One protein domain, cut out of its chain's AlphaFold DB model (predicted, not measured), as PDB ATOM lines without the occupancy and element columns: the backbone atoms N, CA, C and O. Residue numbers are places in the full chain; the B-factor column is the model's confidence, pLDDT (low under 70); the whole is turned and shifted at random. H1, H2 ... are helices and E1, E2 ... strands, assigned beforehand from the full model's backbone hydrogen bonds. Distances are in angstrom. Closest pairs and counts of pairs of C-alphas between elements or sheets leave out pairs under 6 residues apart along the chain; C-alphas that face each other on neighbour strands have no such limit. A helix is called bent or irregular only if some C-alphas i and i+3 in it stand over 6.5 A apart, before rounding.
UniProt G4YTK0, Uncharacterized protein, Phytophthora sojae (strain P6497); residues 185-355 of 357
ATOM      1  N   ASP A 185       9.936 -14.258   3.904       62.47
ATOM      2  CA  ASP A 185       9.648 -13.598   2.647       62.47
ATOM      3  C   ASP A 185      10.891 -12.827   2.219       62.47
ATOM      4  O   ASP A 185      11.203 -11.742   2.721       62.47
ATOM      5  N   ILE A 186      11.628 -13.424   1.295       66.81
ATOM      6  CA  ILE A 186      12.761 -12.787   0.646       66.81
ATOM      7  C   ILE A 186      12.316 -12.179  -0.670       66.81
ATOM      8  O   ILE A 186      11.635 -12.804  -1.470       66.81
ATOM      9  N   GLY A 187      12.700 -10.938  -0.907       66.81
ATOM     10  CA  GLY A 187      12.334 -10.236  -2.122       66.81
ATOM     11  C   GLY A 187      13.113  -8.946  -2.236       66.81
ATOM     12  O   GLY A 187      13.574  -8.385  -1.237       66.81
ATOM     13  N   GLU A 188      13.259  -8.480  -3.466       68.38
ATOM     14  CA  GLU A 188      13.763  -7.149  -3.729       68.38
ATOM     15  C   GLU A 188      12.741  -6.104  -3.290       68.38
ATOM     16  O   GLU A 188      11.551  -6.167  -3.612       68.38
ATOM     17  N   GLU A 189      13.230  -5.103  -2.569       66.25
ATOM     18  CA  GLU A 189      12.455  -3.915  -2.241       66.25
ATOM     19  C   GLU A 189      11.993  -3.220  -3.531       66.25
ATOM     20  O   GLU A 189      12.777  -2.928  -4.439       66.25
ATOM     21  N   GLN A 190      10.701  -2.908  -3.591       69.94
ATOM     22  CA  GLN A 190      10.049  -2.384  -4.795       69.94
ATOM     23  C   GLN A 190      10.202  -0.859  -4.939       69.94
ATOM     24  O   GLN A 190       9.567  -0.234  -5.786       69.94
ATOM     25  N   ASN A 191      11.038  -0.232  -4.108       75.69
ATOM     26  CA  ASN A 191      11.248   1.209  -4.109       75.69
ATOM     27  C   ASN A 191      12.065   1.653  -5.334       75.69
ATOM     28  O   ASN A 191      13.238   1.307  -5.485       75.69
ATOM     29  N   GLU A 192      11.449   2.491  -6.163       74.81
ATOM     30  CA  GLU A 192      12.013   2.968  -7.427       74.81
ATOM     31  C   GLU A 192      13.358   3.698  -7.258       74.81
ATOM     32  O   GLU A 192      14.310   3.440  -7.991       74.81
ATOM     33  N   SER A 193      13.488   4.559  -6.243       72.62
ATOM     34  CA  SER A 193      14.730   5.303  -5.998       72.62
ATOM     35  C   SER A 193      15.889   4.374  -5.631       72.62
ATOM     36  O   SER A 193      17.003   4.559  -6.126       72.62
ATOM     37  N   LYS A 194      15.631   3.350  -4.809       71.19
ATOM     38  CA  LYS A 194      16.646   2.360  -4.420       71.19
ATOM     39  C   LYS A 194      17.022   1.446  -5.591       71.19
ATOM     40  O   LYS A 194      18.196   1.126  -5.772       71.19
ATOM     41  N   ARG A 195      16.050   1.064  -6.431       73.31
ATOM     42  CA  ARG A 195      16.292   0.312  -7.677       73.31
ATOM     43  C   ARG A 195      17.194   1.067  -8.647       73.31
ATOM     44  O   ARG A 195      18.146   0.486  -9.166       73.31
ATOM     45  N   GLN A 196      16.940   2.354  -8.860       75.56
ATOM     46  CA  GLN A 196      17.773   3.194  -9.726       75.56
ATOM     47  C   GLN A 196      19.198   3.335  -9.186       75.56
ATOM     48  O   GLN A 196      20.164   3.306  -9.953       75.56
ATOM     49  N   GLU A 197      19.348   3.446  -7.864       77.12
ATOM     50  CA  GLU A 197      20.664   3.465  -7.237       77.12
ATOM     51  C   GLU A 197      21.407   2.143  -7.476       77.12
ATOM     52  O   GLU A 197      22.533   2.167  -7.968       77.12
ATOM     53  N   LEU A 198      20.769   0.989  -7.255       76.12
ATOM     54  CA  LEU A 198      21.361  -0.325  -7.538       76.12
ATOM     55  C   LEU A 198      21.824  -0.457  -8.996       76.12
ATOM     56  O   LEU A 198      22.971  -0.831  -9.246       76.12
ATOM     57  N   GLN A 199      20.975  -0.074  -9.951       79.56
ATOM     58  CA  GLN A 199      21.326  -0.071 -11.374       79.56
ATOM     59  C   GLN A 199      22.540   0.816 -11.667       79.56
ATOM     60  O   GLN A 199      23.364   0.485 -12.520       79.56
ATOM     61  N   ARG A 200      22.686   1.944 -10.962       82.62
ATOM     62  CA  ARG A 200      23.863   2.806 -11.099       82.62
ATOM     63  C   ARG A 200      25.134   2.082 -10.659       82.62
ATOM     64  O   ARG A 200      26.125   2.162 -11.376       82.62
ATOM     65  N   TYR A 201      25.125   1.378  -9.527       80.25
ATOM     66  CA  TYR A 201      26.298   0.620  -9.072       80.25
ATOM     67  C   TYR A 201      26.628  -0.553  -9.994       80.25
ATOM     68  O   TYR A 201      27.803  -0.767 -10.274       80.25
ATOM     69  N   GLN A 202      25.618  -1.254 -10.514       80.50
ATOM     70  CA  GLN A 202      25.810  -2.313 -11.512       80.50
ATOM     71  C   GLN A 202      26.477  -1.764 -12.776       80.50
ATOM     72  O   GLN A 202      27.519  -2.269 -13.178       80.50
ATOM     73  N   LYS A 203      25.967  -0.652 -13.324       85.69
ATOM     74  CA  LYS A 203      26.582   0.027 -14.477       85.69
ATOM     75  C   LYS A 203      28.021   0.460 -14.201       85.69
ATOM     76  O   LYS A 203      28.869   0.363 -15.077       85.69
ATOM     77  N   GLN A 204      28.317   0.951 -12.995       86.56
ATOM     78  CA  GLN A 204      29.692   1.294 -12.622       86.56
ATOM     79  C   GLN A 204      30.582   0.050 -12.512       86.56
ATOM     80  O   GLN A 204      31.717   0.088 -12.976       86.56
ATOM     81  N   GLY A 205      30.070  -1.051 -11.960       86.69
ATOM     82  CA  GLY A 205      30.755  -2.343 -11.946       86.69
ATOM     83  C   GLY A 205      31.075  -2.833 -13.356       86.69
ATOM     84  O   GLY A 205      32.226  -3.137 -13.640       86.69
ATOM     85  N   GLU A 206      30.101  -2.806 -14.267       87.12
ATOM     86  CA  GLU A 206      30.292  -3.159 -15.681       87.12
ATOM     87  C   GLU A 206      31.339  -2.272 -16.365       87.12
ATOM     88  O   GLU A 206      32.195  -2.768 -17.093       87.12
ATOM     89  N   LEU A 207      31.314  -0.958 -16.118       90.25
ATOM     90  CA  LEU A 207      32.325  -0.042 -16.649       90.25
ATOM     91  C   LEU A 207      33.727  -0.381 -16.130       90.25
ATOM     92  O   LEU A 207      34.675  -0.388 -16.913       90.25
ATOM     93  N   ILE A 208      33.866  -0.679 -14.836       88.38
ATOM     94  CA  ILE A 208      35.140  -1.105 -14.243       88.38
ATOM     95  C   ILE A 208      35.586  -2.433 -14.856       88.38
ATOM     96  O   ILE A 208      36.728  -2.531 -15.286       88.38
ATOM     97  N   HIS A 209      34.693  -3.419 -14.957       87.94
ATOM     98  CA  HIS A 209      34.983  -4.711 -15.576       87.94
ATOM     99  C   HIS A 209      35.515  -4.537 -17.000       87.94
ATOM    100  O   HIS A 209      36.568  -5.059 -17.344       87.94
ATOM    101  N   ASN A 210      34.816  -3.751 -17.820       89.69
ATOM    102  CA  ASN A 210      35.189  -3.534 -19.214       89.69
ATOM    103  C   ASN A 210      36.532  -2.802 -19.348       89.69
ATOM    104  O   ASN A 210      37.334  -3.149 -20.213       89.69
ATOM    105  N   ASN A 211      36.797  -1.821 -18.481       92.69
ATOM    106  CA  ASN A 211      38.035  -1.039 -18.512       92.69
ATOM    107  C   ASN A 211      39.228  -1.758 -17.862       92.69
ATOM    108  O   ASN A 211      40.375  -1.432 -18.157       92.69
ATOM    109  N   CYS A 212      38.977  -2.712 -16.966       90.94
ATOM    110  CA  CYS A 212      39.991  -3.427 -16.190       90.94
ATOM    111  C   CYS A 212      39.899  -4.947 -16.385       90.94
ATOM    112  O   CYS A 212      40.243  -5.706 -15.478       90.94
ATOM    113  N   LYS A 213      39.452  -5.388 -17.567       90.25
ATOM    114  CA  LYS A 213      39.099  -6.784 -17.854       90.25
ATOM    115  C   LYS A 213      40.212  -7.770 -17.514       90.25
ATOM    116  O   LYS A 213      39.937  -8.789 -16.893       90.25
ATOM    117  N   ASP A 214      41.457  -7.437 -17.845       92.19
ATOM    118  CA  ASP A 214      42.610  -8.302 -17.576       92.19
ATOM    119  C   ASP A 214      42.848  -8.495 -16.071       92.19
ATOM    120  O   ASP A 214      43.144  -9.601 -15.627       92.19
ATOM    121  N   TYR A 215      42.676  -7.440 -15.268       89.94
ATOM    122  CA  TYR A 215      42.809  -7.524 -13.810       89.94
ATOM    123  C   TYR A 215      41.644  -8.286 -13.182       89.94
ATOM    124  O   TYR A 215      41.860  -9.116 -12.301       89.94
ATOM    125  N   CYS A 216      40.415  -8.034 -13.640       88.00
ATOM    126  CA  CYS A 216      39.245  -8.792 -13.202       88.00
ATOM    127  C   CYS A 216      39.404 -10.281 -13.538       88.00
ATOM    128  O   CYS A 216      39.179 -11.113 -12.664       88.00
ATOM    129  N   GLY A 217      39.865 -10.604 -14.749       89.44
ATOM    130  CA  GLY A 217      40.165 -11.968 -15.184       89.44
ATOM    131  C   GLY A 217      41.199 -12.640 -14.287       89.44
ATOM    132  O   GLY A 217      40.912 -13.681 -13.720       89.44
ATOM    133  N   GLN A 218      42.339 -11.991 -14.029       91.44
ATOM    134  CA  GLN A 218      43.370 -12.539 -13.135       91.44
ATOM    135  C   GLN A 218      42.860 -12.816 -11.712       91.44
ATOM    136  O   GLN A 218      43.283 -13.782 -11.076       91.44
ATOM    137  N   ILE A 219      41.971 -11.967 -11.186       87.94
ATOM    138  CA  ILE A 219      41.348 -12.190  -9.875       87.94
ATOM    139  C   ILE A 219      40.426 -13.411  -9.932       87.94
ATOM    140  O   ILE A 219      40.488 -14.249  -9.034       87.94
ATOM    141  N   LEU A 220      39.593 -13.517 -10.968       87.75
ATOM    142  CA  LEU A 220      38.663 -14.632 -11.145       87.75
ATOM    143  C   LEU A 220      39.397 -15.958 -11.375       87.75
ATOM    144  O   LEU A 220      39.087 -16.922 -10.690       87.75
ATOM    145  N   ASP A 221      40.429 -15.980 -12.218       89.50
ATOM    146  CA  ASP A 221      41.273 -17.159 -12.455       89.50
ATOM    147  C   ASP A 221      41.912 -17.649 -11.153       89.50
ATOM    148  O   ASP A 221      41.989 -18.845 -10.880       89.50
ATOM    149  N   LYS A 222      42.346 -16.714 -10.300       87.31
ATOM    150  CA  LYS A 222      42.909 -17.048  -8.991       87.31
ATOM    151  C   LYS A 222      41.857 -17.604  -8.033       87.31
ATOM    152  O   LYS A 222      42.171 -18.495  -7.249       87.31
ATOM    153  N   ILE A 223      40.634 -17.079  -8.077       83.06
ATOM    154  CA  ILE A 223      39.503 -17.612  -7.311       83.06
ATOM    155  C   ILE A 223      39.179 -19.034  -7.781       83.06
ATOM    156  O   ILE A 223      39.089 -19.935  -6.951       83.06
ATOM    157  N   ASP A 224      39.055 -19.243  -9.091       84.38
ATOM    158  CA  ASP A 224      38.755 -20.549  -9.678       84.38
ATOM    159  C   ASP A 224      39.844 -21.573  -9.343       84.38
ATOM    160  O   ASP A 224      39.519 -22.675  -8.907       84.38
ATOM    161  N   TYR A 225      41.120 -21.182  -9.408       85.81
ATOM    162  CA  TYR A 225      42.239 -22.031  -9.003       85.81
ATOM    163  C   TYR A 225      42.103 -22.553  -7.563       85.81
ATOM    164  O   TYR A 225      42.300 -23.748  -7.338       85.81
ATOM    165  N   TYR A 226      41.748 -21.691  -6.599       81.19
ATOM    166  CA  TYR A 226      41.575 -22.107  -5.200       81.19
ATOM    167  C   TYR A 226      40.421 -23.095  -5.021       81.19
ATOM    168  O   TYR A 226      40.548 -24.035  -4.246       81.19
ATOM    169  N   TYR A 227      39.320 -22.916  -5.753       76.62
ATOM    170  CA  TYR A 227      38.183 -23.834  -5.675       76.62
ATOM    171  C   TYR A 227      38.398 -25.147  -6.442       76.62
ATOM    172  O   TYR A 227      37.797 -26.157  -6.091       76.62
ATOM    173  N   GLU A 228      39.234 -25.160  -7.482       81.38
ATOM    174  CA  GLU A 228      39.592 -26.381  -8.218       81.38
ATOM    175  C   GLU A 228      40.619 -27.248  -7.481       81.38
ATOM    176  O   GLU A 228      40.624 -28.466  -7.646       81.38
ATOM    177  N   HIS A 229      41.473 -26.629  -6.664       74.81
ATOM    178  CA  HIS A 229      42.543 -27.296  -5.918       74.81
ATOM    179  C   HIS A 229      42.267 -27.319  -4.409       74.81
ATOM    180  O   HIS A 229      43.209 -27.342  -3.617       74.81
ATOM    181  N   ASP A 230      40.989 -27.291  -4.023       66.88
ATOM    182  CA  ASP A 230      40.566 -27.289  -2.624       66.88
ATOM    183  C   ASP A 230      41.080 -28.539  -1.888       66.88
ATOM    184  O   ASP A 230      40.826 -29.678  -2.288       66.88
ATOM    185  N   ASP A 231      41.807 -28.315  -0.797       65.69
ATOM    186  CA  ASP A 231      42.317 -29.336   0.121       65.69
ATOM    187  C   ASP A 231      41.317 -29.680   1.242       65.69
ATOM    188  O   ASP A 231      41.577 -30.568   2.058       65.69
ATOM    189  N   GLY A 232      40.146 -29.035   1.241       61.72
ATOM    190  CA  GLY A 232      39.077 -29.187   2.227       61.72
ATOM    191  C   GLY A 232      38.972 -28.013   3.206       61.72
ATOM    192  O   GLY A 232      37.974 -27.926   3.936       61.72
ATOM    193  N   ASP A 233      39.944 -27.095   3.191       61.94
ATOM    194  CA  ASP A 233      39.981 -25.911   4.053       61.94
ATOM    195  C   ASP A 233      39.454 -24.644   3.353       61.94
ATOM    196  O   ASP A 233      39.200 -23.627   4.014       61.94
ATOM    197  N   THR A 234      39.200 -24.687   2.038       64.12
ATOM    198  CA  THR A 234      38.660 -23.533   1.309       64.12
ATOM    199  C   THR A 234      37.196 -23.309   1.681       64.12
ATOM    200  O   THR A 234      36.325 -24.175   1.562       64.12
ATOM    201  N   LEU A 235      36.896 -22.103   2.159       61.91
ATOM    202  CA  LEU A 235      35.525 -21.704   2.456       61.91
ATOM    203  C   LEU A 235      34.729 -21.540   1.157       61.91
ATOM    204  O   LEU A 235      35.238 -20.917   0.230       61.91
ATOM    205  N   PRO A 236      33.454 -21.969   1.097       61.19
ATOM    206  CA  PRO A 236      32.602 -21.793  -0.082       61.19
ATOM    207  C   PRO A 236      32.138 -20.337  -0.292       61.19
ATOM    208  O   PRO A 236      31.171 -20.085  -1.007       61.19
ATOM    209  N   PHE A 237      32.766 -19.364   0.374       66.25
ATOM    210  CA  PHE A 237      32.387 -17.958   0.331       66.25
ATOM    211  C   PHE A 237      33.603 -17.041   0.436       66.25
ATOM    212  O   PHE A 237      34.566 -17.307   1.151       66.25
ATOM    213  N   ILE A 238      33.514 -15.899  -0.247       69.56
ATOM    214  CA  ILE A 238      34.508 -14.828  -0.200       69.56
ATOM    215  C   ILE A 238      33.914 -13.674   0.601       69.56
ATOM    216  O   ILE A 238      32.877 -13.123   0.233       69.56
ATOM    217  N   CYS A 239      34.581 -13.282   1.686       70.06
ATOM    218  CA  CYS A 239      34.199 -12.098   2.448       70.06
ATOM    219  C   CYS A 239      35.059 -10.904   2.026       70.06
ATOM    220  O   CYS A 239      36.283 -10.925   2.155       70.06
ATOM    221  N   VAL A 240      34.418  -9.845   1.532       69.81
ATOM    222  CA  VAL A 240      35.100  -8.596   1.173       69.81
ATOM    223  C   VAL A 240      34.988  -7.622   2.340       69.81
ATOM    224  O   VAL A 240      33.974  -6.943   2.515       69.81
ATOM    225  N   GLN A 241      36.046  -7.533   3.143       67.12
ATOM    226  CA  GLN A 241      36.121  -6.587   4.253       67.12
ATOM    227  C   GLN A 241      36.741  -5.257   3.804       67.12
ATOM    228  O   GLN A 241      37.717  -5.214   3.063       67.12
ATOM    229  N   GLY A 242      36.184  -4.142   4.276       63.78
ATOM    230  CA  GLY A 242      36.722  -2.805   4.016       63.78
ATOM    231  C   GLY A 242      35.849  -1.712   4.619       63.78
ATOM    232  O   GLY A 242      34.656  -1.928   4.868       63.78
ATOM    233  N   SER A 243      36.406  -0.521   4.840       68.62
ATOM    234  CA  SER A 243      35.662   0.600   5.428       68.62
ATOM    235  C   SER A 243      34.551   1.115   4.499       68.62
ATOM    236  O   SER A 243      34.473   0.775   3.309       68.62
ATOM    237  N   SER A 244      33.600   1.864   5.062       67.88
ATOM    238  CA  SER A 244      32.496   2.450   4.290       67.88
ATOM    239  C   SER A 244      33.036   3.319   3.146       67.88
ATOM    240  O   SER A 244      34.011   4.041   3.325       67.88
ATOM    241  N   GLY A 245      32.428   3.223   1.961       69.31
ATOM    242  CA  GLY A 245      32.841   3.997   0.783       69.31
ATOM    243  C   GLY A 245      34.032   3.447  -0.015       69.31
ATOM    244  O   GLY A 245      34.292   3.955  -1.097       69.31
ATOM    245  N   MET A 246      34.705   2.377   0.426       77.62
ATOM    246  CA  MET A 246      35.887   1.808  -0.260       77.62
ATOM    247  C   MET A 246      35.585   0.999  -1.538       77.62
ATOM    248  O   MET A 246      36.392   0.181  -1.962       77.62
ATOM    249  N   GLY A 247      34.410   1.168  -2.144       75.19
ATOM    250  CA  GLY A 247      34.110   0.539  -3.434       75.19
ATOM    251  C   GLY A 247      33.810  -0.967  -3.402       75.19
ATOM    252  O   GLY A 247      33.870  -1.609  -4.442       75.19
ATOM    253  N   LYS A 248      33.488  -1.554  -2.240       80.94
ATOM    254  CA  LYS A 248      33.250  -3.009  -2.094       80.94
ATOM    255  C   LYS A 248      32.169  -3.547  -3.040       80.94
ATOM    256  O   LYS A 248      32.366  -4.568  -3.686       80.94
ATOM    257  N   SER A 249      31.044  -2.847  -3.138       76.50
ATOM    258  CA  SER A 249      29.912  -3.249  -3.983       76.50
ATOM    259  C   SER A 249      30.260  -3.116  -5.464       76.50
ATOM    260  O   SER A 249      29.926  -3.983  -6.259       76.50
ATOM    261  N   GLN A 250      31.000  -2.065  -5.832       81.00
ATOM    262  CA  GLN A 250      31.538  -1.892  -7.180       81.00
ATOM    263  C   GLN A 250      32.542  -2.990  -7.531       81.00
ATOM    264  O   GLN A 250      32.501  -3.478  -8.652       81.00
ATOM    265  N   LEU A 251      33.396  -3.410  -6.590       83.44
ATOM    266  CA  LEU A 251      34.300  -4.546  -6.776       83.44
ATOM    267  C   LEU A 251      33.511  -5.839  -7.009       83.44
ATOM    268  O   LEU A 251      33.797  -6.551  -7.963       83.44
ATOM    269  N   ALA A 252      32.490  -6.115  -6.192       80.94
ATOM    270  CA  ALA A 252      31.641  -7.293  -6.366       80.94
ATOM    271  C   ALA A 252      30.951  -7.306  -7.745       80.94
ATOM    272  O   ALA A 252      31.035  -8.298  -8.467       80.94
ATOM    273  N   PHE A 253      30.344  -6.184  -8.156       82.62
ATOM    274  CA  PHE A 253      29.703  -6.071  -9.471       82.62
ATOM    275  C   PHE A 253      30.697  -6.092 -10.638       82.62
ATOM    276  O   PHE A 253      30.362  -6.616 -11.693       82.62
ATOM    277  N   ALA A 254      31.906  -5.551 -10.464       85.75
ATOM    278  CA  ALA A 254      32.943  -5.571 -11.492       85.75
ATOM    279  C   ALA A 254      33.534  -6.965 -11.699       85.75
ATOM    280  O   ALA A 254      33.907  -7.320 -12.812       85.75
ATOM    281  N   LEU A 255      33.639  -7.768 -10.642       85.31
ATOM    282  CA  LEU A 255      34.095  -9.143 -10.790       85.31
ATOM    283  C   LEU A 255      33.022  -9.997 -11.462       85.31
ATOM    284  O   LEU A 255      33.366 -10.806 -12.313       85.31
ATOM    285  N   GLY A 256      31.743  -9.821 -11.113       76.19
ATOM    286  CA  GLY A 256      30.619 -10.493 -11.779       76.19
ATOM    287  C   GLY A 256      30.578 -12.023 -11.634       76.19
ATOM    288  O   GLY A 256      29.534 -12.596 -11.908       76.19
ATOM    289  N   GLY A 257      31.661 -12.648 -11.153       72.19
ATOM    290  CA  GLY A 257      31.830 -14.081 -10.925       72.19
ATOM    291  C   GLY A 257      31.787 -14.912 -12.212       72.19
ATOM    292  O   GLY A 257      30.862 -14.801 -13.006       72.19
ATOM    293  N   HIS A 258      32.735 -15.833 -12.409       74.62
ATOM    294  CA  HIS A 258      32.521 -16.928 -13.371       74.62
ATOM    295  C   HIS A 258      31.469 -17.925 -12.862       74.62
ATOM    296  O   HIS A 258      30.797 -18.598 -13.645       74.62
ATOM    297  N   ARG A 259      31.288 -17.970 -11.538       68.75
ATOM    298  CA  ARG A 259      30.350 -18.825 -10.811       68.75
ATOM    299  C   ARG A 259      29.195 -17.993 -10.241       68.75
ATOM    300  O   ARG A 259      29.385 -16.800  -9.981       68.75
ATOM    301  N   PRO A 260      28.021 -18.602  -9.998       68.25
ATOM    302  CA  PRO A 260      26.959 -17.963  -9.227       68.25
ATOM    303  C   PRO A 260      27.493 -17.460  -7.879       68.25
ATOM    304  O   PRO A 260      28.255 -18.158  -7.210       68.25
ATOM    305  N   TYR A 261      27.105 -16.248  -7.479       70.69
ATOM    306  CA  TYR A 261      27.553 -15.648  -6.221       70.69
ATOM    307  C   TYR A 261      26.400 -15.007  -5.451       70.69
ATOM    308  O   TYR A 261      25.460 -14.440  -6.020       70.69
ATOM    309  N   PHE A 262      26.507 -15.078  -4.125       68.06
ATOM    310  CA  PHE A 262      25.587 -14.451  -3.185       68.06
ATOM    311  C   PHE A 262      26.196 -13.156  -2.664       68.06
ATOM    312  O   PHE A 262      27.342 -13.135  -2.217       68.06
ATOM    313  N   TYR A 263      25.422 -12.074  -2.696       70.19
ATOM    314  CA  TYR A 263      25.838 -10.790  -2.148       70.19
ATOM    315  C   TYR A 263      25.041 -10.471  -0.883       70.19
ATOM    316  O   TYR A 263      23.843 -10.196  -0.960       70.19
ATOM    317  N   TRP A 264      25.706 -10.496   0.277       66.50
ATOM    318  CA  TRP A 264      25.106 -10.234   1.590       66.50
ATOM    319  C   TRP A 264      25.874  -9.172   2.372       66.50
ATOM    320  O   TRP A 264      27.086  -9.010   2.217       66.50
ATOM    321  N   LEU A 265      25.175  -8.484   3.275       58.81
ATOM    322  CA  LEU A 265      25.782  -7.533   4.201       58.81
ATOM    323  C   LEU A 265      25.876  -8.135   5.603       58.81
ATOM    324  O   LEU A 265      24.869  -8.489   6.206       58.81
ATOM    325  N   GLY A 266      27.089  -8.190   6.152       53.38
ATOM    326  CA  GLY A 266      27.359  -8.779   7.469       53.38
ATOM    327  C   GLY A 266      26.964  -7.929   8.689       53.38
ATOM    328  O   GLY A 266      27.402  -8.248   9.789       53.38
ATOM    329  N   VAL A 267      26.206  -6.831   8.540       55.03
ATOM    330  CA  VAL A 267      25.830  -5.954   9.671       55.03
ATOM    331  C   VAL A 267      24.442  -5.331   9.485       55.03
ATOM    332  O   VAL A 267      24.176  -4.718   8.451       55.03
ATOM    333  N   SER A 268      23.582  -5.406  10.512       48.69
ATOM    334  CA  SER A 268      22.314  -4.663  10.568       48.69
ATOM    335  C   SER A 268      22.567  -3.235  11.073       48.69
ATOM    336  O   SER A 268      22.619  -2.991  12.278       48.69
ATOM    337  N   GLY A 269      22.789  -2.284  10.166       49.09
ATOM    338  CA  GLY A 269      23.061  -0.890  10.525       49.09
ATOM    339  C   GLY A 269      21.843   0.015  10.364       49.09
ATOM    340  O   GLY A 269      21.516   0.412   9.248       49.09
ATOM    341  N   GLY A 270      21.205   0.377  11.481       47.88
ATOM    342  CA  GLY A 270      20.206   1.442  11.549       47.88
ATOM    343  C   GLY A 270      20.811   2.827  11.288       47.88
ATOM    344  O   GLY A 270      21.945   3.104  11.663       47.88
ATOM    345  N   VAL A 271      20.009   3.692  10.664       46.25
ATOM    346  CA  VAL A 271      20.232   5.140  10.496       46.25
ATOM    347  C   VAL A 271      21.508   5.499   9.705       46.25
ATOM    348  O   VAL A 271      22.506   5.946  10.254       46.25
ATOM    349  N   GLY A 272      21.456   5.351   8.372       46.97
ATOM    350  CA  GLY A 272      22.389   6.025   7.444       46.97
ATOM    351  C   GLY A 272      23.275   5.144   6.549       46.97
ATOM    352  O   GLY A 272      24.027   5.674   5.732       46.97
ATOM    353  N   GLY A 273      23.197   3.816   6.631       48.72
ATOM    354  CA  GLY A 273      24.038   2.912   5.836       48.72
ATOM    355  C   GLY A 273      23.542   2.687   4.402       48.72
ATOM    356  O   GLY A 273      23.082   1.598   4.114       48.72
ATOM    357  N   GLN A 274      23.651   3.710   3.544       51.69
ATOM    358  CA  GLN A 274      23.378   3.765   2.089       51.69
ATOM    359  C   GLN A 274      21.979   3.309   1.628       51.69
ATOM    360  O   GLN A 274      21.603   2.143   1.695       51.69
ATOM    361  N   VAL A 275      21.236   4.251   1.048       50.50
ATOM    362  CA  VAL A 275      19.930   4.055   0.391       50.50
ATOM    363  C   VAL A 275      19.931   2.856  -0.589       50.50
ATOM    364  O   VAL A 275      18.930   2.141  -0.661       50.50
ATOM    365  N   LEU A 276      21.088   2.537  -1.188       50.97
ATOM    366  CA  LEU A 276      21.401   1.347  -1.990       50.97
ATOM    367  C   LEU A 276      20.931   0.001  -1.402       50.97
ATOM    368  O   LEU A 276      20.572  -0.909  -2.149       50.97
ATOM    369  N   TYR A 277      20.967  -0.165  -0.078       59.50
ATOM    370  CA  TYR A 277      20.900  -1.494   0.546       59.50
ATOM    371  C   TYR A 277      19.530  -1.916   1.054       59.50
ATOM    372  O   TYR A 277      19.389  -3.060   1.475       59.50
ATOM    373  N   GLY A 278      18.505  -1.066   0.931       57.41
ATOM    374  CA  GLY A 278      17.133  -1.479   1.237       57.41
ATOM    375  C   GLY A 278      16.688  -2.718   0.447       57.41
ATOM    376  O   GLY A 278      15.923  -3.522   0.962       57.41
ATOM    377  N   ASN A 279      17.228  -2.907  -0.762       56.38
ATOM    378  CA  ASN A 279      16.870  -4.016  -1.648       56.38
ATOM    379  C   ASN A 279      17.407  -5.378  -1.184       56.38
ATOM    380  O   ASN A 279      16.784  -6.390  -1.473       56.38
ATOM    381  N   PHE A 280      18.517  -5.415  -0.439       65.06
ATOM    382  CA  PHE A 280      19.117  -6.656   0.079       65.06
ATOM    383  C   PHE A 280      18.830  -6.879   1.565       65.06
ATOM    384  O   PHE A 280      19.293  -7.863   2.149       65.06
ATOM    385  N   THR A 281      18.074  -5.966   2.184       66.12
ATOM    386  CA  THR A 281      17.758  -6.006   3.610       66.12
ATOM    387  C   THR A 281      17.030  -7.286   3.983       66.12
ATOM    388  O   THR A 281      17.378  -7.856   5.010       66.12
ATOM    389  N   SER A 282      16.081  -7.777   3.176       67.12
ATOM    390  CA  SER A 282      15.333  -8.989   3.542       67.12
ATOM    391  C   SER A 282      16.254 -10.216   3.644       67.12
ATOM    392  O   SER A 282      16.351 -10.822   4.708       67.12
ATOM    393  N   ILE A 283      17.042 -10.504   2.600       72.56
ATOM    394  CA  ILE A 283      17.977 -11.646   2.587       72.56
ATOM    395  C   ILE A 283      19.058 -11.499   3.670       72.56
ATOM    396  O   ILE A 283      19.383 -12.469   4.349       72.56
ATOM    397  N   SER A 284      19.600 -10.291   3.869       70.12
ATOM    398  CA  SER A 284      20.655 -10.059   4.872       70.12
ATOM    399  C   SER A 284      20.125 -10.143   6.308       70.12
ATOM    400  O   SER A 284      20.813 -10.654   7.188       70.12
ATOM    401  N   THR A 285      18.897  -9.672   6.552       70.12
ATOM    402  CA  THR A 285      18.226  -9.795   7.857       70.12
ATOM    403  C   THR A 285      17.931 -11.259   8.153       70.12
ATOM    404  O   THR A 285      18.289 -11.744   9.218       70.12
ATOM    405  N   ALA A 286      17.398 -11.985   7.169       74.12
ATOM    406  CA  ALA A 286      17.137 -13.414   7.267       74.12
ATOM    407  C   ALA A 286      18.394 -14.231   7.577       74.12
ATOM    408  O   ALA A 286      18.389 -15.080   8.470       74.12
ATOM    409  N   PHE A 287      19.489 -13.936   6.875       78.56
ATOM    410  CA  PHE A 287      20.783 -14.546   7.139       78.56
ATOM    411  C   PHE A 287      21.267 -14.247   8.563       78.56
ATOM    412  O   PHE A 287      21.653 -15.164   9.284       78.56
ATOM    413  N   LEU A 288      21.209 -12.983   8.997       70.25
ATOM    414  CA  LEU A 288      21.629 -12.585  10.342       70.25
ATOM    415  C   LEU A 288      20.792 -13.260  11.433       70.25
ATOM    416  O   LEU A 288      21.334 -13.662  12.463       70.25
ATOM    417  N   ASP A 289      19.488 -13.404  11.218       72.31
ATOM    418  CA  ASP A 289      18.609 -14.103  12.147       72.31
ATOM    419  C   ASP A 289      18.951 -15.596  12.217       72.31
ATOM    420  O   ASP A 289      19.024 -16.148  13.314       72.31
ATOM    421  N   CYS A 290      19.305 -16.229  11.095       75.75
ATOM    422  CA  CYS A 290      19.830 -17.600  11.097       75.75
ATOM    423  C   CYS A 290      21.152 -17.713  11.869       75.75
ATOM    424  O   CYS A 290      21.304 -18.611  12.696       75.75
ATOM    425  N   VAL A 291      22.076 -16.767  11.674       78.19
ATOM    426  CA  VAL A 291      23.334 -16.714  12.432       78.19
ATOM    427  C   VAL A 291      23.063 -16.572  13.932       78.19
ATOM    428  O   VAL A 291      23.735 -17.200  14.741       78.19
ATOM    429  N   ARG A 292      22.057 -15.788  14.337       72.75
ATOM    430  CA  ARG A 292      21.664 -15.663  15.751       72.75
ATOM    431  C   ARG A 292      21.096 -16.964  16.314       72.75
ATOM    432  O   ARG A 292      21.414 -17.298  17.454       72.75
ATOM    433  N   LEU A 293      20.299 -17.697  15.533       73.81
ATOM    434  CA  LEU A 293      19.760 -19.006  15.929       73.81
ATOM    435  C   LEU A 293      20.859 -20.054  16.141       73.81
ATOM    436  O   LEU A 293      20.703 -20.933  16.984       73.81
ATOM    437  N   ASP A 294      21.987 -19.924  15.442       79.38
ATOM    438  CA  ASP A 294      23.170 -20.771  15.642       79.38
ATOM    439  C   ASP A 294      23.977 -20.433  16.903       79.38
ATOM    440  O   ASP A 294      24.923 -21.149  17.233       79.38
ATOM    441  N   GLN A 295      23.604 -19.365  17.617       81.06
ATOM    442  CA  GLN A 295      24.189 -18.922  18.887       81.06
ATOM    443  C   GLN A 295      25.732 -18.864  18.908       81.06
ATOM    444  O   GLN A 295      26.350 -19.323  19.871       81.06
ATOM    445  N   PRO A 296      26.401 -18.255  17.910       76.88
ATOM    446  CA  PRO A 296      27.863 -18.192  17.869       76.88
ATOM    447  C   PRO A 296      28.457 -17.466  19.086       76.88
ATOM    448  O   PRO A 296      29.548 -17.790  19.531       76.88
ATOM    449  N   ASN A 297      27.724 -16.523  19.686       77.75
ATOM    450  CA  ASN A 297      28.185 -15.786  20.867       77.75
ATOM    451  C   ASN A 297      28.224 -16.632  22.153       77.75
ATOM    452  O   ASN A 297      28.810 -16.194  23.140       77.75
ATOM    453  N   ALA A 298      27.581 -17.804  22.167       77.69
ATOM    454  CA  ALA A 298      27.660 -18.749  23.281       77.69
ATOM    455  C   ALA A 298      28.913 -19.642  23.202       77.69
ATOM    456  O   ALA A 298      29.208 -20.383  24.138       77.69
ATOM    457  N   GLU A 299      29.649 -19.570  22.094       82.38
ATOM    458  CA  GLU A 299      30.821 -20.386  21.805       82.38
ATOM    459  C   GLU A 299      32.096 -19.549  21.925       82.38
ATOM    460  O   GLU A 299      32.082 -18.316  21.878       82.38
ATOM    461  N   LYS A 300      33.240 -20.218  22.085       84.62
ATOM    462  CA  LYS A 300      34.532 -19.523  22.086       84.62
ATOM    463  C   LYS A 300      34.798 -18.933  20.705       84.62
ATOM    464  O   LYS A 300      34.640 -19.632  19.709       84.62
ATOM    465  N   SER A 301      35.285 -17.694  20.652       82.69
ATOM    466  CA  SER A 301      35.600 -17.020  19.387       82.69
ATOM    467  C   SER A 301      36.510 -17.861  18.490       82.69
ATOM    468  O   SER A 301      36.220 -17.993  17.310       82.69
ATOM    469  N   ASP A 302      37.523 -18.520  19.053       83.00
ATOM    470  CA  ASP A 302      38.432 -19.376  18.281       83.00
ATOM    471  C   ASP A 302      37.717 -20.590  17.660       83.00
ATOM    472  O   ASP A 302      38.059 -20.998  16.561       83.00
ATOM    473  N   HIS A 303      36.680 -21.133  18.311       79.50
ATOM    474  CA  HIS A 303      35.875 -22.225  17.749       79.50
ATOM    475  C   HIS A 303      34.935 -21.735  16.643       79.50
ATOM    476  O   HIS A 303      34.705 -22.449  15.675       79.50
ATOM    477  N   VAL A 304      34.378 -20.529  16.776       80.69
ATOM    478  CA  VAL A 304      33.514 -19.939  15.741       80.69
ATOM    479  C   VAL A 304      34.332 -19.512  14.524       80.69
ATOM    480  O   VAL A 304      33.842 -19.575  13.408       80.69
ATOM    481  N   LEU A 305      35.572 -19.067  14.719       79.44
ATOM    482  CA  LEU A 305      36.450 -18.648  13.626       79.44
ATOM    483  C   LEU A 305      37.140 -19.833  12.933       79.44
ATOM    484  O   LEU A 305      37.498 -19.719  11.763       79.44
ATOM    485  N   ASP A 306      37.303 -20.960  13.627       78.88
ATOM    486  CA  ASP A 306      37.838 -22.198  13.065       78.88
ATOM    487  C   ASP A 306      36.730 -23.041  12.418       78.88
ATOM    488  O   ASP A 306      35.902 -23.671  13.080       78.88
ATOM    489  N   THR A 307      36.751 -23.088  11.090       70.56
ATOM    490  CA  THR A 307      35.757 -23.772  10.253       70.56
ATOM    491  C   THR A 307      35.845 -25.299  10.329       70.56
ATOM    492  O   THR A 307      34.921 -25.985   9.870       70.56
ATOM    493  N   SER A 308      36.924 -25.827  10.916       76.69
ATOM    494  CA  SER A 308      37.136 -27.249  11.198       76.69
ATOM    495  C   SER A 308      36.635 -27.668  12.586       76.69
ATOM    496  O   SER A 308      36.576 -28.861  12.900       76.69
ATOM    497  N   SER A 309      36.234 -26.705  13.420       82.00
ATOM    498  CA  SER A 309      35.840 -26.973  14.797       82.00
ATOM    499  C   SER A 309      34.526 -27.758  14.899       82.00
ATOM    500  O   SER A 309      33.689 -27.803  13.989       82.00
ATOM    501  N   SER A 310      34.284 -28.327  16.084       80.88
ATOM    502  CA  SER A 310      33.035 -29.032  16.388       80.88
ATOM    503  C   SER A 310      31.787 -28.149  16.268       80.88
ATOM    504  O   SER A 310      30.688 -28.687  16.136       80.88
ATOM    505  N   PHE A 311      31.938 -26.818  16.283       81.31
ATOM    506  CA  PHE A 311      30.841 -25.877  16.045       81.31
ATOM    507  C   PHE A 311      30.181 -26.120  14.684       81.31
ATOM    508  O   PHE A 311      28.958 -26.119  14.586       81.31
ATOM    509  N   TYR A 312      30.976 -26.414  13.654       81.31
ATOM    510  CA  TYR A 312      30.497 -26.657  12.290       81.31
ATOM    511  C   TYR A 312      30.156 -28.127  12.004       81.31
ATOM    512  O   TYR A 312      29.644 -28.448  10.929       81.31
ATOM    513  N   GLY A 313      30.409 -29.022  12.964       73.31
ATOM    514  CA  GLY A 313      30.039 -30.440  12.897       73.31
ATOM    515  C   GLY A 313      28.581 -30.731  13.269       73.31
ATOM    516  O   GLY A 313      28.137 -31.870  13.125       73.31
ATOM    517  N   ARG A 314      27.840 -29.726  13.748       76.50
ATOM    518  CA  ARG A 314      26.423 -29.826  14.128       76.50
ATOM    519  C   ARG A 314      25.496 -29.293  13.033       76.50
ATOM    520  O   ARG A 314      25.942 -28.652  12.083       76.50
ATOM    521  N   ASP A 315      24.199 -29.540  13.186       77.81
ATOM    522  CA  ASP A 315      23.181 -28.923  12.338       77.81
ATOM    523  C   ASP A 315      23.084 -27.421  12.641       77.81
ATOM    524  O   ASP A 315      22.721 -27.039  13.753       77.81
ATOM    525  N   LEU A 316      23.386 -26.579  11.649       81.94
ATOM    526  CA  LEU A 316      23.290 -25.121  11.746       81.94
ATOM    527  C   LEU A 316      22.137 -24.588  10.884       81.94
ATOM    528  O   LEU A 316      21.901 -25.034   9.756       81.94
ATOM    529  N   TRP A 317      21.421 -23.603  11.408       81.12
ATOM    530  CA  TRP A 317      20.379 -22.836  10.732       81.12
ATOM    531  C   TRP A 317      20.930 -22.067   9.538       81.12
ATOM    532  O   TRP A 317      20.296 -22.047   8.485       81.12
ATOM    533  N   THR A 318      22.133 -21.506   9.672       82.38
ATOM    534  CA  THR A 318      22.824 -20.783   8.599       82.38
ATOM    535  C   THR A 318      23.043 -21.668   7.369       82.38
ATOM    536  O   THR A 318      22.806 -21.243   6.239       82.38
ATOM    537  N   PHE A 319      23.428 -22.929   7.576       80.88
ATOM    538  CA  PHE A 319      23.587 -23.912   6.501       80.88
ATOM    539  C   PHE A 319      22.248 -24.326   5.887       80.88
ATOM    540  O   PHE A 319      22.112 -24.387   4.665       80.88
ATOM    541  N   GLY A 320      21.229 -24.523   6.721       77.00
ATOM    542  CA  GLY A 320      19.858 -24.741   6.270       77.00
ATOM    543  C   GLY A 320      19.341 -23.659   5.321       77.00
ATOM    544  O   GLY A 320      18.799 -23.959   4.258       77.00
ATOM    545  N   PHE A 321      19.552 -22.400   5.701       80.75
ATOM    546  CA  PHE A 321      19.163 -21.228   4.923       80.75
ATOM    547  C   PHE A 321      19.925 -21.136   3.597       80.75
ATOM    548  O   PHE A 321      19.311 -20.969   2.546       80.75
ATOM    549  N   LEU A 322      21.249 -21.323   3.631       79.75
ATOM    550  CA  LEU A 322      22.101 -21.376   2.437       79.75
ATOM    551  C   LEU A 322      21.630 -22.427   1.433       79.75
ATOM    552  O   LEU A 322      21.525 -22.150   0.241       79.75
ATOM    553  N   ARG A 323      21.317 -23.629   1.921       78.69
ATOM    554  CA  ARG A 323      20.816 -24.713   1.079       78.69
ATOM    555  C   ARG A 323      19.482 -24.352   0.431       78.69
ATOM    556  O   ARG A 323      19.332 -24.528  -0.770       78.69
ATOM    557  N   ALA A 324      18.525 -23.844   1.206       78.44
ATOM    558  CA  ALA A 324      17.217 -23.479   0.665       78.44
ATOM    559  C   ALA A 324      17.306 -22.337  -0.354       78.44
ATOM    560  O   ALA A 324      16.572 -22.344  -1.341       78.44
ATOM    561  N   LEU A 325      18.229 -21.395  -0.147       77.38
ATOM    562  CA  LEU A 325      18.560 -20.392  -1.147       77.38
ATOM    563  C   LEU A 325      19.083 -21.046  -2.427       77.38
ATOM    564  O   LEU A 325      18.494 -20.820  -3.477       77.38
ATOM    565  N   LEU A 326      20.120 -21.886  -2.340       75.19
ATOM    566  CA  LEU A 326      20.700 -22.597  -3.487       75.19
ATOM    567  C   LEU A 326      19.661 -23.416  -4.269       75.19
ATOM    568  O   LEU A 326      19.681 -23.402  -5.493       75.19
ATOM    569  N   GLU A 327      18.718 -24.070  -3.584       76.31
ATOM    570  CA  GLU A 327      17.632 -24.842  -4.211       76.31
ATOM    571  C   GLU A 327      16.684 -23.975  -5.063       76.31
ATOM    572  O   GLU A 327      16.082 -24.477  -6.009       76.31
ATOM    573  N   HIS A 328      16.556 -22.681  -4.757       71.75
ATOM    574  CA  HIS A 328      15.745 -21.733  -5.531       71.75
ATOM    575  C   HIS A 328      16.554 -20.997  -6.610       71.75
ATOM    576  O   HIS A 328      16.011 -20.137  -7.304       71.75
ATOM    577  N   CYS A 329      17.846 -21.298  -6.748       69.75
ATOM    578  CA  CYS A 329      18.737 -20.595  -7.660       69.75
ATOM    579  C   CYS A 329      18.941 -21.363  -8.959       69.75
ATOM    580  O   CYS A 329      19.279 -22.545  -8.962       69.75
ATOM    581  N   ASP A 330      18.830 -20.648 -10.074       67.31
ATOM    582  CA  ASP A 330      19.280 -21.155 -11.363       67.31
ATOM    583  C   ASP A 330      20.800 -20.984 -11.495       67.31
ATOM    584  O   ASP A 330      21.308 -19.951 -11.944       67.31
ATOM    585  N   LEU A 331      21.529 -22.028 -11.094       65.19
ATOM    586  CA  LEU A 331      22.992 -22.091 -11.153       65.19
ATOM    587  C   LEU A 331      23.549 -22.071 -12.586       65.19
ATOM    588  O   LEU A 331      24.757 -21.921 -12.759       65.19
ATOM    589  N   SER A 332      22.702 -22.210 -13.614       61.03
ATOM    590  CA  SER A 332      23.135 -22.154 -15.016       61.03
ATOM    591  C   SER A 332      23.453 -20.736 -15.490       61.03
ATOM    592  O   SER A 332      24.102 -20.550 -16.522       61.03
ATOM    593  N   THR A 333      23.038 -19.721 -14.728       58.53
ATOM    594  CA  THR A 333      23.322 -18.321 -15.031       58.53
ATOM    595  C   THR A 333      24.394 -17.797 -14.076       58.53
ATOM    596  O   THR A 333      24.184 -17.733 -12.867       58.53
ATOM    597  N   SER A 334      25.566 -17.407 -14.595       56.44
ATOM    598  CA  SER A 334      26.621 -16.734 -13.814       56.44
ATOM    599  C   SER A 334      26.181 -15.309 -13.466       56.44
ATOM    600  O   SER A 334      26.623 -14.325 -14.058       56.44
ATOM    601  N   LYS A 335      25.198 -15.197 -12.575       62.94
ATOM    602  CA  LYS A 335      24.582 -13.942 -12.158       62.94
ATOM    603  C   LYS A 335      24.350 -13.952 -10.655       62.94
ATOM    604  O   LYS A 335      24.256 -14.993 -10.011       62.94
ATOM    605  N   MET A 336      24.250 -12.748 -10.105       65.62
ATOM    606  CA  MET A 336      23.821 -12.540  -8.730       65.62
ATOM    607  C   MET A 336      22.402 -13.089  -8.540       65.62
ATOM    608  O   MET A 336      21.524 -12.834  -9.368       65.62
ATOM    609  N   ILE A 337      22.173 -13.784  -7.430       65.25
ATOM    610  CA  ILE A 337      20.864 -14.341  -7.075       65.25
ATOM    611  C   ILE A 337      19.916 -13.225  -6.637       65.25
ATOM    612  O   ILE A 337      20.267 -12.383  -5.806       65.25
ATOM    613  N   ARG A 338      18.726 -13.202  -7.242       67.75
ATOM    614  CA  ARG A 338      17.754 -12.107  -7.168       67.75
ATOM    615  C   ARG A 338      16.335 -12.659  -7.105       67.75
ATOM    616  O   ARG A 338      16.001 -13.575  -7.847       67.75
ATOM    617  N   PHE A 339      15.509 -12.061  -6.250       68.12
ATOM    618  CA  PHE A 339      14.094 -12.398  -6.092       68.12
ATOM    619  C   PHE A 339      13.268 -11.157  -6.435       68.12
ATOM    620  O   PHE A 339      13.004 -10.323  -5.571       68.12
ATOM    621  N   GLU A 340      12.942 -10.980  -7.720       65.62
ATOM    622  CA  GLU A 340      12.177  -9.813  -8.195       65.62
ATOM    623  C   GLU A 340      10.776  -9.758  -7.571       65.62
ATOM    624  O   GLU A 340      10.303  -8.680  -7.196       65.62
ATOM    625  N   GLU A 341      10.160 -10.929  -7.407       66.31
ATOM    626  CA  GLU A 341       8.942 -11.136  -6.630       66.31
ATOM    627  C   GLU A 341       9.287 -11.727  -5.253       66.31
ATOM    628  O   GLU A 341      10.220 -12.531  -5.156       66.31
ATOM    629  N   PRO A 342       8.559 -11.356  -4.183       68.44
ATOM    630  CA  PRO A 342       8.730 -11.970  -2.875       68.44
ATOM    631  C   PRO A 342       8.504 -13.485  -2.921       68.44
ATOM    632  O   PRO A 342       7.469 -13.960  -3.387       68.44
ATOM    633  N   VAL A 343       9.461 -14.237  -2.392       70.44
ATOM    634  CA  VAL A 343       9.433 -15.692  -2.268       70.44
ATOM    635  C   VAL A 343       9.533 -16.067  -0.800       70.44
ATOM    636  O   VAL A 343      10.425 -15.615  -0.087       70.44
ATOM    637  N   THR A 344       8.639 -16.941  -0.350       73.44
ATOM    638  CA  THR A 344       8.697 -17.507   0.996       73.44
ATOM    639  C   THR A 344       9.607 -18.732   1.002       73.44
ATOM    640  O   THR A 344       9.210 -19.811   0.552       73.44
ATOM    641  N   LEU A 345      10.816 -18.603   1.552       70.06
ATOM    642  CA  LEU A 345      11.689 -19.759   1.753       70.06
ATOM    643  C   LEU A 345      11.223 -20.598   2.945       70.06
ATOM    644  O   LEU A 345      10.757 -20.070   3.953       70.06
ATOM    645  N   ARG A 346      11.389 -21.921   2.850       68.19
ATOM    646  CA  ARG A 346      11.160 -22.865   3.954       68.19
ATOM    647  C   ARG A 346      12.391 -23.749   4.124       68.19
ATOM    648  O   ARG A 346      12.731 -24.484   3.205       68.19
ATOM    649  N   TRP A 347      13.024 -23.731   5.297       71.38
ATOM    650  CA  TRP A 347      14.205 -24.559   5.577       71.38
ATOM    651  C   TRP A 347      14.199 -25.149   6.989       71.38
ATOM    652  O   TRP A 347      13.271 -24.952   7.771       71.38
ATOM    653  N   LYS A 348      15.234 -25.939   7.272       71.62
ATOM    654  CA  LYS A 348      15.558 -26.559   8.562       71.62
ATOM    655  C   LYS A 348      17.068 -26.469   8.769       71.62
ATOM    656  O   LYS A 348      17.781 -26.323   7.779       71.62
ATOM    657  N   SER A 349      17.555 -26.600   9.998       70.88
ATOM    658  CA  SER A 349      18.994 -26.722  10.246       70.88
ATOM    659  C   SER A 349      19.602 -27.909   9.478       70.88
ATOM    660  O   SER A 349      18.931 -28.912   9.207       70.88
ATOM    661  N   ALA A 350      20.860 -27.760   9.062       69.44
ATOM    662  CA  ALA A 350      21.597 -28.772   8.307       69.44
ATOM    663  C   ALA A 350      23.103 -28.704   8.600       69.44
ATOM    664  O   ALA A 350      23.625 -27.656   8.973       69.44
ATOM    665  N   ILE A 351      23.814 -29.813   8.396       70.62
ATOM    666  CA  ILE A 351      25.280 -29.884   8.521       70.62
ATOM    667  C   ILE A 351      25.956 -29.361   7.241       70.62
ATOM    668  O   ILE A 351      25.474 -29.631   6.137       70.62
ATOM    669  N   ARG A 352      27.130 -28.718   7.373       70.06
ATOM    670  CA  ARG A 352      27.966 -28.149   6.282       70.06
ATOM    671  C   ARG A 352      28.051 -29.030   5.029       70.06
ATOM    672  O   ARG A 352      27.915 -28.537   3.915       70.06
ATOM    673  N   LYS A 353      28.264 -30.340   5.208       64.44
ATOM    674  CA  LYS A 353      28.458 -31.307   4.108       64.44
ATOM    675  C   LYS A 353      27.252 -31.433   3.172       64.44
ATOM    676  O   LYS A 353      27.420 -31.866   2.043       64.44
ATOM    677  N   LEU A 354      26.054 -31.078   3.633       56.19
ATOM    678  CA  LEU A 354      24.817 -31.167   2.853       56.19
ATOM    679  C   LEU A 354      24.486 -29.874   2.088       56.19
ATOM    680  O   LEU A 354      23.454 -29.828   1.421       56.19
ATOM    681  N   CYS A 355      25.314 -28.832   2.208       52.31
ATOM    682  CA  CYS A 355      25.149 -27.557   1.500       52.31
ATOM    683  C   CYS A 355      25.968 -27.461   0.208       52.31
ATOM    684  O   CYS A 355      25.784 -26.506  -0.537       52.31
TER     685      CYS A 355
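Overview. This is residues 185 to 355 of the 357 residues of an uncharacterized protein of Phytophthora sojae (strain P6497) (UniProt G4YTK0). Three helices make three sides of a frame: H2 turns off one end of H1 at a corner, and H4 meets H1 near its other end at a second corner, with H2 and H4 apart on opposite sides. H3 sits in the corner between H1 and H2, H7 packs on the far part of H4, and the small H5 and H6 lie at the periphery, while the long link of residues 256 to 274 passes through the middle. The printed part has 171 residues with seven named helices and then one named strand, in the order H1 to H7, E1; the class is mostly helix. The whole is compact, with a radius of gyration of the C-alphas of 16.9 A, and spans 44 by 38 by 33 A.

Arrangement. Residues 185 to 186 pair antiparallel with residues 343 to 344 of E1, residues 343 to 345, which pairs with no named strand. H1, residues 192 to 211, is close but not clearly touching H2, residues 213 to 228, about perpendicular at 86 degrees; the closest C-alphas, of His 209 and Cys 216, are 6.4 A apart. With residues 201 to 209 alone, H1 touches H3, residues 248 to 255, at a steep tilt of 53 degrees, the same way; the closest C-alphas, of Gly 205 and Ala 254, are 3.9 A apart. H2 touches H3 with residues 216 to 220 alone, about perpendicular at 88 degrees, closest at the C-alphas of Cys 216 and Leu 255, 5.7 A. H4, residues 275 to 293, touches H1 about perpendicular at 87 degrees, closest at the C-alphas of Lys 194 and Leu 276, 5.4 A. H4 is irregular, with C-alphas 279 and 282 7.4 A apart, and has a kink of 58 degrees near residue 282. H5, residues 301 to 305, and H6, residues 310 to 313, only just touch, only at the corner, with 3 pairs of C-alphas within 8 A, the closest those of His 303 and Phe 311, 6.4 A apart. H7, residues 317 to 327, touches residues 287 to 293 of H4 at a steep tilt of 53 degrees, opposite ways; the closest C-alphas, of Cys 290 and Thr 318, are 5.0 A apart. Every O i to N i+4 pair is within hydrogen-bond range in H1, H2, H3, H5 and H7, against 11 of 15 in H4; H6 is too short for such a pair.

Along the chain. H1 begins at C-alpha 192, (12.013, 2.968, -7.427), and is 28.6 A long; H2 is 21.8 A, H3 10.7 A and H4 27.8 A. H5 is 6.0 A, H6 4.8 A and H7 15.3 A. E1, 6.1 A long, ends at C-alpha 345, (11.689, -19.759, 1.753).

Size, cuts and confidence. The two C-alphas farthest apart, of Asn 211 and Ala 298, are 46.6 A from each other. The printed part has no cut. The links H2 to H3, H3 to H4 and H7 to E1 are long. The mean pLDDT of the printed part is 73.2, and 62 residues are under 70, among them residues 264 to 282 and 329 to 342.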